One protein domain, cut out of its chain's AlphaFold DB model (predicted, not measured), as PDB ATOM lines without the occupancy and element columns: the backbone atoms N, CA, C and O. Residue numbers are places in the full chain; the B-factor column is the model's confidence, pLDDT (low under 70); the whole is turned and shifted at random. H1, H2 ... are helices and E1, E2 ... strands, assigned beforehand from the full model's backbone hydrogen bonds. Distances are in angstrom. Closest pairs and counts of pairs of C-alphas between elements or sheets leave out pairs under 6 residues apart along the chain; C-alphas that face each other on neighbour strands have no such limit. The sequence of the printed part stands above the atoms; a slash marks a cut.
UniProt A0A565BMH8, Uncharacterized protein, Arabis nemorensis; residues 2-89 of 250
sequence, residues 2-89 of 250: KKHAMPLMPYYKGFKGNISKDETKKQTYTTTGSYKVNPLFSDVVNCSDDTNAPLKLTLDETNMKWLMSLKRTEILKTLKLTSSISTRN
ATOM      1  N   LYS A   2     -48.087  76.080  21.768       39.88
ATOM      2  CA  LYS A   2     -46.944  75.752  22.638       39.88
ATOM      3  C   LYS A   2     -47.095  74.285  23.051       39.88
ATOM      4  O   LYS A   2     -48.075  73.938  23.703       39.88
ATOM      5  N   LYS A   3     -46.191  73.413  22.600       45.44
ATOM      6  CA  LYS A   3     -46.129  72.027  23.077       45.44
ATOM      7  C   LYS A   3     -45.675  72.090  24.535       45.44
ATOM      8  O   LYS A   3     -44.504  72.352  24.782       45.44
ATOM      9  N   HIS A   4     -46.600  71.941  25.478       53.25
ATOM     10  CA  HIS A   4     -46.237  71.799  26.885       53.25
ATOM     11  C   HIS A   4     -45.449  70.499  27.073       53.25
ATOM     12  O   HIS A   4     -45.760  69.487  26.437       53.25
ATOM     13  N   ALA A   5     -44.414  70.546  27.914       60.31
ATOM     14  CA  ALA A   5     -43.673  69.363  28.322       60.31
ATOM     15  C   ALA A   5     -44.636  68.323  28.921       60.31
ATOM     16  O   ALA A   5     -45.605  68.678  29.597       60.31
ATOM     17  N   MET A   6     -44.400  67.039  28.638       68.81
ATOM     18  CA  MET A   6     -45.199  65.972  29.241       68.81
ATOM     19  C   MET A   6     -44.993  65.976  30.759       68.81
ATOM     20  O   MET A   6     -43.855  66.141  31.196       68.81
ATOM     21  N   PRO A   7     -46.053  65.769  31.556       76.94
ATOM     22  CA  PRO A   7     -45.935  65.780  33.006       76.94
ATOM     23  C   PRO A   7     -45.014  64.654  33.479       76.94
ATOM     24  O   PRO A   7     -45.202  63.494  33.096       76.94
ATOM     25  N   LEU A   8     -44.035  64.982  34.324       82.19
ATOM     26  CA  LEU A   8     -43.099  63.986  34.847       82.19
ATOM     27  C   LEU A   8     -43.675  63.281  36.080       82.19
ATOM     28  O   LEU A   8     -44.290  63.885  36.965       82.19
ATOM     29  N   MET A   9     -43.432  61.974  36.156       86.25
ATOM     30  CA  MET A   9     -43.695  61.175  37.348       86.25
ATOM     31  C   MET A   9     -42.390  60.878  38.094       86.25
ATOM     32  O   MET A   9     -41.375  60.615  37.444       86.25
ATOM     33  N   PRO A  10     -42.402  60.869  39.441       89.94
ATOM     34  CA  PRO A  10     -41.261  60.421  40.224       89.94
ATOM     35  C   PRO A  10     -40.830  59.017  39.809       89.94
ATOM     36  O   PRO A  10     -41.662  58.130  39.620       89.94
ATOM     37  N   TYR A  11     -39.522  58.818  39.704       90.44
ATOM     38  CA  TYR A  11     -38.922  57.551  39.318       90.44
ATOM     39  C   TYR A  11     -37.735  57.247  40.227       90.44
ATOM     40  O   TYR A  11     -36.867  58.095  40.438       90.44
ATOM     41  N   TYR A  12     -37.682  56.017  40.737       90.19
ATOM     42  CA  TYR A  12     -36.581  55.536  41.563       90.19
ATOM     43  C   TYR A  12     -35.943  54.324  40.894       90.19
ATOM     44  O   TYR A  12     -36.584  53.294  40.676       90.19
ATOM     45  N   LYS A  13     -34.655  54.442  40.571       85.94
ATOM     46  CA  LYS A  13     -33.905  53.374  39.911       85.94
ATOM     47  C   LYS A  13     -33.904  52.102  40.762       85.94
ATOM     48  O   LYS A  13     -33.547  52.134  41.934       85.94
ATOM     49  N   GLY A  14     -34.281  50.976  40.155       83.50
ATOM     50  CA  GLY A  14     -34.335  49.670  40.821       83.50
ATOM     51  C   GLY A  14     -35.577  49.435  41.689       83.50
ATOM     52  O   GLY A  14     -35.764  48.320  42.182       83.50
ATOM     53  N   PHE A  15     -36.455  50.430  41.844       88.00
ATOM     54  CA  PHE A  15     -37.729  50.250  42.531       88.00
ATOM     55  C   PHE A  15     -38.669  49.383  41.687       88.00
ATOM     56  O   PHE A  15     -38.926  49.675  40.522       88.00
ATOM     57  N   LYS A  16     -39.175  48.297  42.279       86.19
ATOM     58  CA  LYS A  16     -40.068  47.324  41.613       86.19
ATOM     59  C   LYS A  16     -41.546  47.525  41.955       86.19
ATOM     60  O   LYS A  16     -42.386  46.733  41.536       86.19
ATOM     61  N   GLY A  17     -41.844  48.521  42.785       87.81
ATOM     62  CA  GLY A  17     -43.205  48.888  43.141       87.81
ATOM     63  C   GLY A  17     -43.869  49.755  42.074       87.81
ATOM     64  O   GLY A  17     -43.304  50.000  41.011       87.81
ATOM     65  N   ASN A  18     -45.069  50.235  42.376       90.56
ATOM     66  CA  ASN A  18     -45.808  51.146  41.511       90.56
ATOM     67  C   ASN A  18     -45.942  52.526  42.162       90.56
ATOM     68  O   ASN A  18     -46.114  52.624  43.378       90.56
ATOM     69  N   ILE A  19     -45.877  53.578  41.352       92.06
ATOM     70  CA  ILE A  19     -46.033  54.971  41.780       92.06
ATOM     71  C   ILE A  19     -47.225  55.535  41.020       92.06
ATOM     72  O   ILE A  19     -47.245  55.491  39.794       92.06
ATOM     73  N   SER A  20     -48.219  56.058  41.729       90.31
ATOM     74  CA  SER A  20     -49.404  56.680  41.137       90.31
ATOM     75  C   SER A  20     -49.576  58.098  41.662       90.31
ATOM     76  O   SER A  20     -49.316  58.367  42.834       90.31
ATOM     77  N   LYS A  21     -50.016  59.017  40.803       88.25
ATOM     78  CA  LYS A  21     -50.354  60.385  41.204       88.25
ATOM     79  C   LYS A  21     -51.746  60.401  41.832       88.25
ATOM     80  O   LYS A  21     -52.658  59.787  41.285       88.25
ATOM     81  N   ASP A  22     -51.905  61.096  42.953       85.19
ATOM     82  CA  ASP A  22     -53.227  61.294  43.546       85.19
ATOM     83  C   ASP A  22     -54.003  62.352  42.748       85.19
ATOM     84  O   ASP A  22     -53.513  63.456  42.508       85.19
ATOM     85  N   GLU A  23     -55.235  62.033  42.350       79.81
ATOM     86  CA  GLU A  23     -56.084  62.939  41.558       79.81
ATOM     87  C   GLU A  23     -56.602  64.122  42.391       79.81
ATOM     88  O   GLU A  23     -56.784  65.227  41.884       79.81
ATOM     89  N   THR A  24     -56.807  63.909  43.693       79.25
ATOM     90  CA  THR A  24     -57.415  64.897  44.598       79.25
ATOM     91  C   THR A  24     -56.415  65.932  45.113       79.25
ATOM     92  O   THR A  24     -56.789  67.059  45.433       79.25
ATOM     93  N   LYS A  25     -55.137  65.556  45.238       79.56
ATOM     94  CA  LYS A  25     -54.084  66.399  45.817       79.56
ATOM     95  C   LYS A  25     -52.998  66.637  44.779       79.56
ATOM     96  O   LYS A  25     -52.220  65.739  44.462       79.56
ATOM     97  N   LYS A  26     -52.902  67.877  44.293       74.69
ATOM     98  CA  LYS A  26     -51.785  68.302  43.438       74.69
ATOM     99  C   LYS A  26     -50.448  67.956  44.122       74.69
ATOM    100  O   LYS A  26     -50.331  68.072  45.340       74.69
ATOM    101  N   GLN A  27     -49.467  67.504  43.333       79.75
ATOM    102  CA  GLN A  27     -48.089  67.202  43.775       79.75
ATOM    103  C   GLN A  27     -47.957  66.122  44.866       79.75
ATOM    104  O   GLN A  27     -46.939  66.060  45.563       79.75
ATOM    105  N   THR A  28     -48.971  65.266  45.019       88.19
ATOM    106  CA  THR A  28     -48.919  64.106  45.918       88.19
ATOM    107  C   THR A  28     -48.921  62.814  45.109       88.19
ATOM    108  O   THR A  28     -49.647  62.675  44.122       88.19
ATOM    109  N   TYR A  29     -48.074  61.880  45.524       90.88
ATOM    110  CA  TYR A  29     -47.876  60.594  44.879       90.88
ATOM    111  C   TYR A  29     -47.975  59.487  45.918       90.88
ATOM    112  O   TYR A  29     -47.457  59.608  47.028       90.88
ATOM    113  N   THR A  30     -48.592  58.379  45.536       90.88
ATOM    114  CA  THR A  30     -48.650  57.166  46.339       90.88
ATOM    115  C   THR A  30     -47.693  56.142  45.748       90.88
ATOM    116  O   THR A  30     -47.780  55.780  44.576       90.88
ATOM    117  N   THR A  31     -46.768  55.666  46.573       92.38
ATOM    118  CA  THR A  31     -45.865  54.563  46.250       92.38
ATOM    119  C   THR A  31     -46.404  53.282  46.866       92.38
ATOM    120  O   THR A  31     -46.854  53.270  48.012       92.38
ATOM    121  N   THR A  32     -46.389  52.203  46.096       90.94
ATOM    122  CA  THR A  32     -46.900  50.895  46.504       90.94
ATOM    123  C   THR A  32     -45.844  49.829  46.261       90.94
ATOM    124  O   THR A  32     -45.277  49.738  45.175       90.94
ATOM    125  N   GLY A  33     -45.557  49.027  47.282       86.31
ATOM    126  CA  GLY A  33     -44.676  47.872  47.178       86.31
ATOM    127  C   GLY A  33     -45.310  46.727  46.384       86.31
ATOM    128  O   GLY A  33     -46.516  46.691  46.132       86.31
ATOM    129  N   SER A  34     -44.488  45.755  45.998       84.50
ATOM    130  CA  SER A  34     -44.951  44.528  45.349       84.50
ATOM    131  C   SER A  34     -45.050  43.392  46.361       84.50
ATOM    132  O   SER A  34     -44.095  43.156  47.100       84.50
ATOM    133  N   TYR A  35     -46.138  42.629  46.329       84.25
ATOM    134  CA  TYR A  35     -46.267  41.377  47.072       84.25
ATOM    135  C   TYR A  35     -46.662  40.240  46.126       84.25
ATOM    136  O   TYR A  35     -47.277  40.467  45.078       84.25
ATOM    137  N   LYS A  36     -46.283  39.015  46.489       82.00
ATOM    138  CA  LYS A  36     -46.686  37.779  45.814       82.00
ATOM    139  C   LYS A  36     -47.110  36.778  46.875       82.00
ATOM    140  O   LYS A  36     -46.423  36.630  47.879       82.00
ATOM    141  N   VAL A  37     -48.234  36.121  46.637       74.94
ATOM    142  CA  VAL A  37     -48.758  35.082  47.520       74.94
ATOM    143  C   VAL A  37     -48.312  33.732  46.977       74.94
ATOM    144  O   VAL A  37     -48.635  33.402  45.839       74.94
ATOM    145  N   ASN A  38     -47.582  32.970  47.790       70.12
ATOM    146  CA  ASN A  38     -47.199  31.598  47.480       70.12
ATOM    147  C   ASN A  38     -47.894  30.656  48.481       70.12
ATOM    148  O   ASN A  38     -47.786  30.895  49.679       70.12
ATOM    149  N   PRO A  39     -48.588  29.600  48.020       63.34
ATOM    150  CA  PRO A  39     -49.369  28.710  48.886       63.34
ATOM    151  C   PRO A  39     -48.547  27.639  49.625       63.34
ATOM    152  O   PRO A  39     -49.125  26.834  50.346       63.34
ATOM    153  N   LEU A  40     -47.225  27.591  49.450       56.78
ATOM    154  CA  LEU A  40     -46.352  26.634  50.133       56.78
ATOM    155  C   LEU A  40     -45.285  27.371  50.951       56.78
ATOM    156  O   LEU A  40     -44.834  28.435  50.529       56.78
ATOM    157  N   PHE A  41     -44.865  26.716  52.040       52.31
ATOM    158  CA  PHE A  41     -43.715  26.949  52.934       52.31
ATOM    159  C   PHE A  41     -44.044  27.423  54.360       52.31
ATOM    160  O   PHE A  41     -44.660  28.464  54.590       52.31
ATOM    161  N   SER A  42     -43.567  26.621  55.314       41.41
ATOM    162  CA  SER A  42     -43.402  26.937  56.729       41.41
ATOM    163  C   SER A  42     -42.172  27.832  56.928       41.41
ATOM    164  O   SER A  42     -41.167  27.654  56.243       41.41
ATOM    165  N   ASP A  43     -42.281  28.751  57.887       53.62
ATOM    166  CA  ASP A  43     -41.250  29.651  58.432       53.62
ATOM    167  C   ASP A  43     -41.069  31.037  57.773       53.62
ATOM    168  O   ASP A  43     -40.895  31.195  56.561       53.62
ATOM    169  N   VAL A  44     -41.059  32.072  58.630       53.38
ATOM    170  CA  VAL A  44     -40.713  33.460  58.285       53.38
ATOM    171  C   VAL A  44     -39.209  33.522  58.044       53.38
ATOM    172  O   VAL A  44     -38.416  33.599  58.981       53.38
ATOM    173  N   VAL A  45     -38.805  33.491  56.777       61.16
ATOM    174  CA  VAL A  45     -37.398  33.607  56.385       61.16
ATOM    175  C   VAL A  45     -37.168  34.970  55.751       61.16
ATOM    176  O   VAL A  45     -37.727  35.300  54.700       61.16
ATOM    177  N   ASN A  46     -36.305  35.767  56.375       62.91
ATOM    178  CA  ASN A  46     -35.766  36.948  55.727       62.91
ATOM    179  C   ASN A  46     -34.787  36.501  54.627       62.91
ATOM    180  O   ASN A  46     -33.742  35.933  54.930       62.91
ATOM    181  N   CYS A  47     -35.131  36.738  53.360       61.03
ATOM    182  CA  CYS A  47     -34.263  36.461  52.211       61.03
ATOM    183  C   CYS A  47     -33.670  37.757  51.632       61.03
ATOM    184  O   CYS A  47     -33.468  37.851  50.422       61.03
ATOM    185  N   SER A  48     -33.496  38.784  52.470       65.44
ATOM    186  CA  SER A  48     -32.947  40.071  52.046       65.44
ATOM    187  C   SER A  48     -31.446  39.979  51.796       65.44
ATOM    188  O   SER A  48     -30.703  39.536  52.666       65.44
ATOM    189  N   ASP A  49     -31.029  40.471  50.636       65.69
ATOM    190  CA  ASP A  49     -29.643  40.781  50.297       65.69
ATOM    191  C   ASP A  49     -29.447  42.309  50.347       65.69
ATOM    192  O   ASP A  49     -30.422  43.066  50.359       65.69
ATOM    193  N   ASP A  50     -28.207  42.790  50.221       63.69
ATOM    194  CA  ASP A  50     -27.871  44.230  50.200       63.69
ATOM    195  C   ASP A  50     -28.614  45.043  49.118       63.69
ATOM    196  O   ASP A  50     -28.694  46.269  49.180       63.69
ATOM    197  N   THR A  51     -29.159  44.373  48.097       58.75
ATOM    198  CA  THR A  51     -29.812  45.005  46.935       58.75
ATOM    199  C   THR A  51     -31.288  44.662  46.766       58.75
ATOM    200  O   THR A  51     -31.993  45.333  46.014       58.75
ATOM    201  N   ASN A  52     -31.781  43.610  47.416       65.94
ATOM    202  CA  ASN A  52     -33.176  43.199  47.323       65.94
ATOM    203  C   ASN A  52     -33.649  42.817  48.716       65.94
ATOM    204  O   ASN A  52     -33.027  41.975  49.342       65.94
ATOM    205  N   ALA A  53     -34.788  43.350  49.152       64.75
ATOM    206  CA  ALA A  53     -35.360  43.035  50.459       64.75
ATOM    207  C   ALA A  53     -36.660  42.201  50.364       64.75
ATOM    208  O   ALA A  53     -37.724  42.692  50.753       64.75
ATOM    209  N   PRO A  54     -36.664  40.980  49.780       70.12
ATOM    210  CA  PRO A  54     -37.844  40.128  49.829       70.12
ATOM    211  C   PRO A  54     -38.017  39.545  51.239       70.12
ATOM    212  O   PRO A  54     -37.298  38.637  51.659       70.12
ATOM    213  N   LEU A  55     -39.029  40.039  51.951       70.56
ATOM    214  CA  LEU A  55     -39.502  39.459  53.204       70.56
ATOM    215  C   LEU A  55     -40.540  38.369  52.904       70.56
ATOM    216  O   LEU A  55     -41.567  38.653  52.283       70.56
ATOM    217  N   LYS A  56     -40.294  37.129  53.339       74.81
ATOM    218  CA  LYS A  56     -41.302  36.061  53.303       74.81
ATOM    219  C   LYS A  56     -41.998  35.996  54.658       74.81
ATOM    220  O   LYS A  56     -41.345  35.779  55.672       74.81
ATOM    221  N   LEU A  57     -43.313  36.201  54.662       69.12
ATOM    222  CA  LEU A  57     -44.160  36.105  55.850       69.12
ATOM    223  C   LEU A  57     -44.992  34.828  55.763       69.12
ATOM    224  O   LEU A  57     -45.705  34.629  54.779       69.12
ATOM    225  N   THR A  58     -44.920  33.995  56.794       72.56
ATOM    226  CA  THR A  58     -45.813  32.848  56.975       72.56
ATOM    227  C   THR A  58     -46.970  33.283  57.859       72.56
ATOM    228  O   THR A  58     -46.755  33.847  58.930       72.56
ATOM    229  N   LEU A  59     -48.191  33.042  57.392       72.88
ATOM    230  CA  LEU A  59     -49.425  33.317  58.119       72.88
ATOM    231  C   LEU A  59     -50.137  31.988  58.377       72.88
ATOM    232  O   LEU A  59     -50.082  31.083  57.546       72.88
ATOM    233  N   ASP A  60     -50.806  31.879  59.517       79.31
ATOM    234  CA  ASP A  60     -51.753  30.807  59.809       79.31
ATOM    235  C   ASP A  60     -52.937  30.834  58.832       79.31
ATOM    236  O   ASP A  60     -53.256  31.861  58.227       79.31
ATOM    237  N   GLU A  61     -53.620  29.696  58.686       78.19
ATOM    238  CA  GLU A  61     -54.731  29.545  57.740       78.19
ATOM    239  C   GLU A  61     -55.846  30.578  57.962       78.19
ATOM    240  O   GLU A  61     -56.437  31.067  56.994       78.19
ATOM    241  N   THR A  62     -56.117  30.952  59.217       82.62
ATOM    242  CA  THR A  62     -57.137  31.951  59.555       82.62
ATOM    243  C   THR A  62     -56.735  33.341  59.064       82.62
ATOM    244  O   THR A  62     -57.494  33.957  58.308       82.62
ATOM    245  N   ASN A  63     -55.532  33.815  59.403       82.12
ATOM    246  CA  ASN A  63     -55.039  35.113  58.932       82.12
ATOM    247  C   ASN A  63     -54.812  35.147  57.416       82.12
ATOM    248  O   ASN A  63     -55.038  36.178  56.782       82.12
ATOM    249  N   MET A  64     -54.425  34.026  56.807       80.81
ATOM    250  CA  MET A  64     -54.251  33.935  55.360       80.81
ATOM    251  C   MET A  64     -55.590  34.045  54.624       80.81
ATOM    252  O   MET A  64     -55.719  34.816  53.674       80.81
ATOM    253  N   LYS A  65     -56.622  33.330  55.087       82.62
ATOM    254  CA  LYS A  65     -57.975  33.423  54.525       82.62
ATOM    255  C   LYS A  65     -58.562  34.823  54.707       82.62
ATOM    256  O   LYS A  65     -59.181  35.345  53.781       82.62
ATOM    257  N   TRP A  66     -58.318  35.444  55.861       87.12
ATOM    258  CA  TRP A  66     -58.675  36.838  56.107       87.12
ATOM    259  C   TRP A  66     -57.989  37.775  55.108       87.12
ATOM    260  O   TRP A  66     -58.673  38.528  54.417       87.12
ATOM    261  N   LEU A  67     -56.668  37.678  54.941       84.25
ATOM    262  CA  LEU A  67     -55.915  38.542  54.032       84.25
ATOM    263  C   LEU A  67     -56.353  38.366  52.571       84.25
ATOM    264  O   LEU A  67     -56.443  39.343  51.836       84.25
ATOM    265  N   MET A  68     -56.675  37.137  52.158       81.62
ATOM    266  CA  MET A  68     -57.162  36.830  50.807       81.62
ATOM    267  C   MET A  68     -58.601  37.301  50.552       81.62
ATOM    268  O   MET A  68     -58.990  37.439  49.395       81.62
ATOM    269  N   SER A  69     -59.385  37.563  51.604       86.00
ATOM    270  CA  SER A  69     -60.727  38.150  51.479       86.00
ATOM    271  C   SER A  69     -60.707  39.666  51.247       86.00
ATOM    272  O   SER A  69     -61.688  40.230  50.762       86.00
ATOM    273  N   LEU A  70     -59.588  40.323  51.572       87.06
ATOM    274  CA  LEU A  70     -59.418  41.766  51.428       87.06
ATOM    275  C   LEU A  70     -59.124  42.172  49.983       87.06
ATOM    276  O   LEU A  70     -58.569  41.421  49.177       87.06
ATOM    277  N   LYS A  71     -59.419  43.433  49.660       88.25
ATOM    278  CA  LYS A  71     -59.012  44.015  48.376       88.25
ATOM    279  C   LYS A  71     -57.504  44.251  48.355       88.25
ATOM    280  O   LYS A  71     -56.879  44.547  49.370       88.25
ATOM    281  N   ARG A  72     -56.912  44.253  47.157       83.06
ATOM    282  CA  ARG A  72     -55.474  44.533  46.957       83.06
ATOM    283  C   ARG A  72     -54.999  45.820  47.644       83.06
ATOM    284  O   ARG A  72     -53.910  45.847  48.207       83.06
ATOM    285  N   THR A  73     -55.803  46.879  47.610       84.38
ATOM    286  CA  THR A  73     -55.491  48.167  48.255       84.38
ATOM    287  C   THR A  73     -55.465  48.078  49.780       84.38
ATOM    288  O   THR A  73     -54.647  48.739  50.413       84.38
ATOM    289  N   GLU A  74     -56.330  47.257  50.372       86.75
ATOM    290  CA  GLU A  74     -56.401  47.024  51.816       86.75
ATOM    291  C   GLU A  74     -55.235  46.156  52.276       86.75
ATOM    292  O   GLU A  74     -54.568  46.520  53.235       86.75
ATOM    293  N   ILE A  75     -54.900  45.097  51.533       87.19
ATOM    294  CA  ILE A  75     -53.720  44.257  51.801       87.19
ATOM    295  C   ILE A  75     -52.448  45.110  51.852       87.19
ATOM    296  O   ILE A  75     -51.669  45.013  52.799       87.19
ATOM    297  N   LEU A  76     -52.249  45.987  50.862       86.56
ATOM    298  CA  LEU A  76     -51.086  46.876  50.817       86.56
ATOM    299  C   LEU A  76     -51.032  47.818  52.028       86.56
ATOM    300  O   LEU A  76     -49.950  48.044  52.565       86.56
ATOM    301  N   LYS A  77     -52.175  48.347  52.478       88.50
ATOM    302  CA  LYS A  77     -52.251  49.209  53.668       88.50
ATOM    303  C   LYS A  77     -51.986  48.430  54.955       88.50
ATOM    304  O   LYS A  77     -51.186  48.876  55.772       88.50
ATOM    305  N   THR A  78     -52.602  47.260  55.111       87.25
ATOM    306  CA  THR A  78     -52.419  46.357  56.256       87.25
ATOM    307  C   THR A  78     -50.954  45.965  56.421       87.25
ATOM    308  O   THR A  78     -50.411  46.038  57.520       87.25
ATOM    309  N   LEU A  79     -50.288  45.615  55.317       86.56
ATOM    310  CA  LEU A  79     -48.870  45.255  55.298       86.56
ATOM    311  C   LEU A  79     -47.929  46.472  55.287       86.56
ATOM    312  O   LEU A  79     -46.717  46.302  55.181       86.56
ATOM    313  N   LYS A  80     -48.464  47.700  55.374       88.75
ATOM    314  CA  LYS A  80     -47.707  48.964  55.324       88.75
ATOM    315  C   LYS A  80     -46.791  49.084  54.097       88.75
ATOM    316  O   LYS A  80     -45.734  49.702  54.146       88.75
ATOM    317  N   LEU A  81     -47.232  48.532  52.969       89.62
ATOM    318  CA  LEU A  81     -46.561  48.615  51.671       89.62
ATOM    319  C   LEU A  81     -46.967  49.865  50.877       89.62
ATOM    320  O   LEU A  81     -46.669  49.947  49.688       89.62
ATOM    321  N   THR A  82     -47.664  50.821  51.493       90.75
ATOM    322  CA  THR A  82     -48.052  52.091  50.868       90.75
ATOM    323  C   THR A  82     -47.406  53.264  51.585       90.75
ATOM    324  O   THR A  82     -47.543  53.375  52.803       90.75
ATOM    325  N   SER A  83     -46.786  54.175  50.840       91.31
ATOM    326  CA  SER A  83     -46.271  55.439  51.374       91.31
ATOM    327  C   SER A  83     -46.687  56.609  50.488       91.31
ATOM    328  O   SER A  83     -46.760  56.467  49.266       91.31
ATOM    329  N   SER A  84     -46.964  57.758  51.104       91.06
ATOM    330  CA  SER A  84     -47.332  58.993  50.408       91.06
ATOM    331  C   SER A  84     -46.136  59.936  50.352       91.06
ATOM    332  O   SER A  84     -45.467  60.171  51.358       91.06
ATOM    333  N   ILE A  85     -45.875  60.482  49.170       90.19
ATOM    334  CA  ILE A  85     -44.806  61.436  48.897       90.19
ATOM    335  C   ILE A  85     -45.461  62.733  48.445       90.19
ATOM    336  O   ILE A  85     -46.213  62.745  47.472       90.19
ATOM    337  N   SER A  86     -45.162  63.833  49.133       88.69
ATOM    338  CA  SER A  86     -45.629  65.165  48.745       88.69
ATOM    339  C   SER A  86     -44.452  66.023  48.295       88.69
ATOM    340  O   SER A  86     -43.418  66.049  48.957       88.69
ATOM    341  N   THR A  87     -44.621  66.736  47.186       86.75
ATOM    342  CA  THR A  87     -43.589  67.601  46.580       86.75
ATOM    343  C   THR A  87     -43.974  69.080  46.639       86.75
ATOM    344  O   THR A  87     -43.527  69.887  45.843       86.75
ATOM    345  N   ARG A  88     -44.798  69.462  47.623       86.25
ATOM    346  CA  ARG A  88     -45.381  70.812  47.724       86.25
ATOM    347  C   ARG A  88     -44.378  71.922  48.060       86.25
ATOM    348  O   ARG A  88     -44.671  73.100  47.861       86.25
ATOM    349  N   ASN A  89     -43.239  71.567  48.650       89.19
ATOM    350  CA  ASN A  89     -42.293  72.534  49.197       89.19
ATOM    351  C   ASN A  89     -40.901  72.392  48.581       89.19
ATOM    352  O   ASN A  89     -39.934  72.102  49.282       89.19
TER     353      ASN A  89
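Overview. This is residues 2 to 89 of the 250 residues of an uncharacterized protein of Arabis nemorensis (UniProt A0A565BMH8). There is little regular structure: a small three-stranded sheet has two helices and a long loop, residues 33 to 60, beyond one end, and residues 2 to 8 stick out past the other. Of 88 printed residues, 30 are in E1, E2, H1, H2 and E3, in chain order, class mixed; the sheet, E1 - E2 - E3, is antiparallel. It is loose, radius of gyration of the C-alphas 16.9 A, spanning 59 by 32 by 24 A.

Along the chain. From first to last C-alpha, E2, residues 28 to 32, measures 13.4 A; E1, 18 to 21, 10.3 A; E3, 82 to 86, 13.5 A; H1, 61 to 69, 12.2 A; H2, 72 to 78, 10.0 A. C-alpha 18 is at (-45.808, 51.146, 41.511), C-alpha 86 at (-45.629, 65.165, 48.745).

Arrangement. E1 and E2 form a hairpin; N 18 and O 32, 2.9 A, are within hydrogen-bond range, as are N 29 and O 85, 2.8 A, of E2 and E3. H2 only grazes the sheet. H1 and H2 are close but not clearly touching, closest C-alphas Leu 67 and Ile 75, 6.5 A; every O i to N i+4 pair in both is within range.

Size, cuts and confidence. The printed part has no cut; the E2 to H1 link is long. pLDDT is under 70 at residues 2 to 6, 39 to 53 and 57.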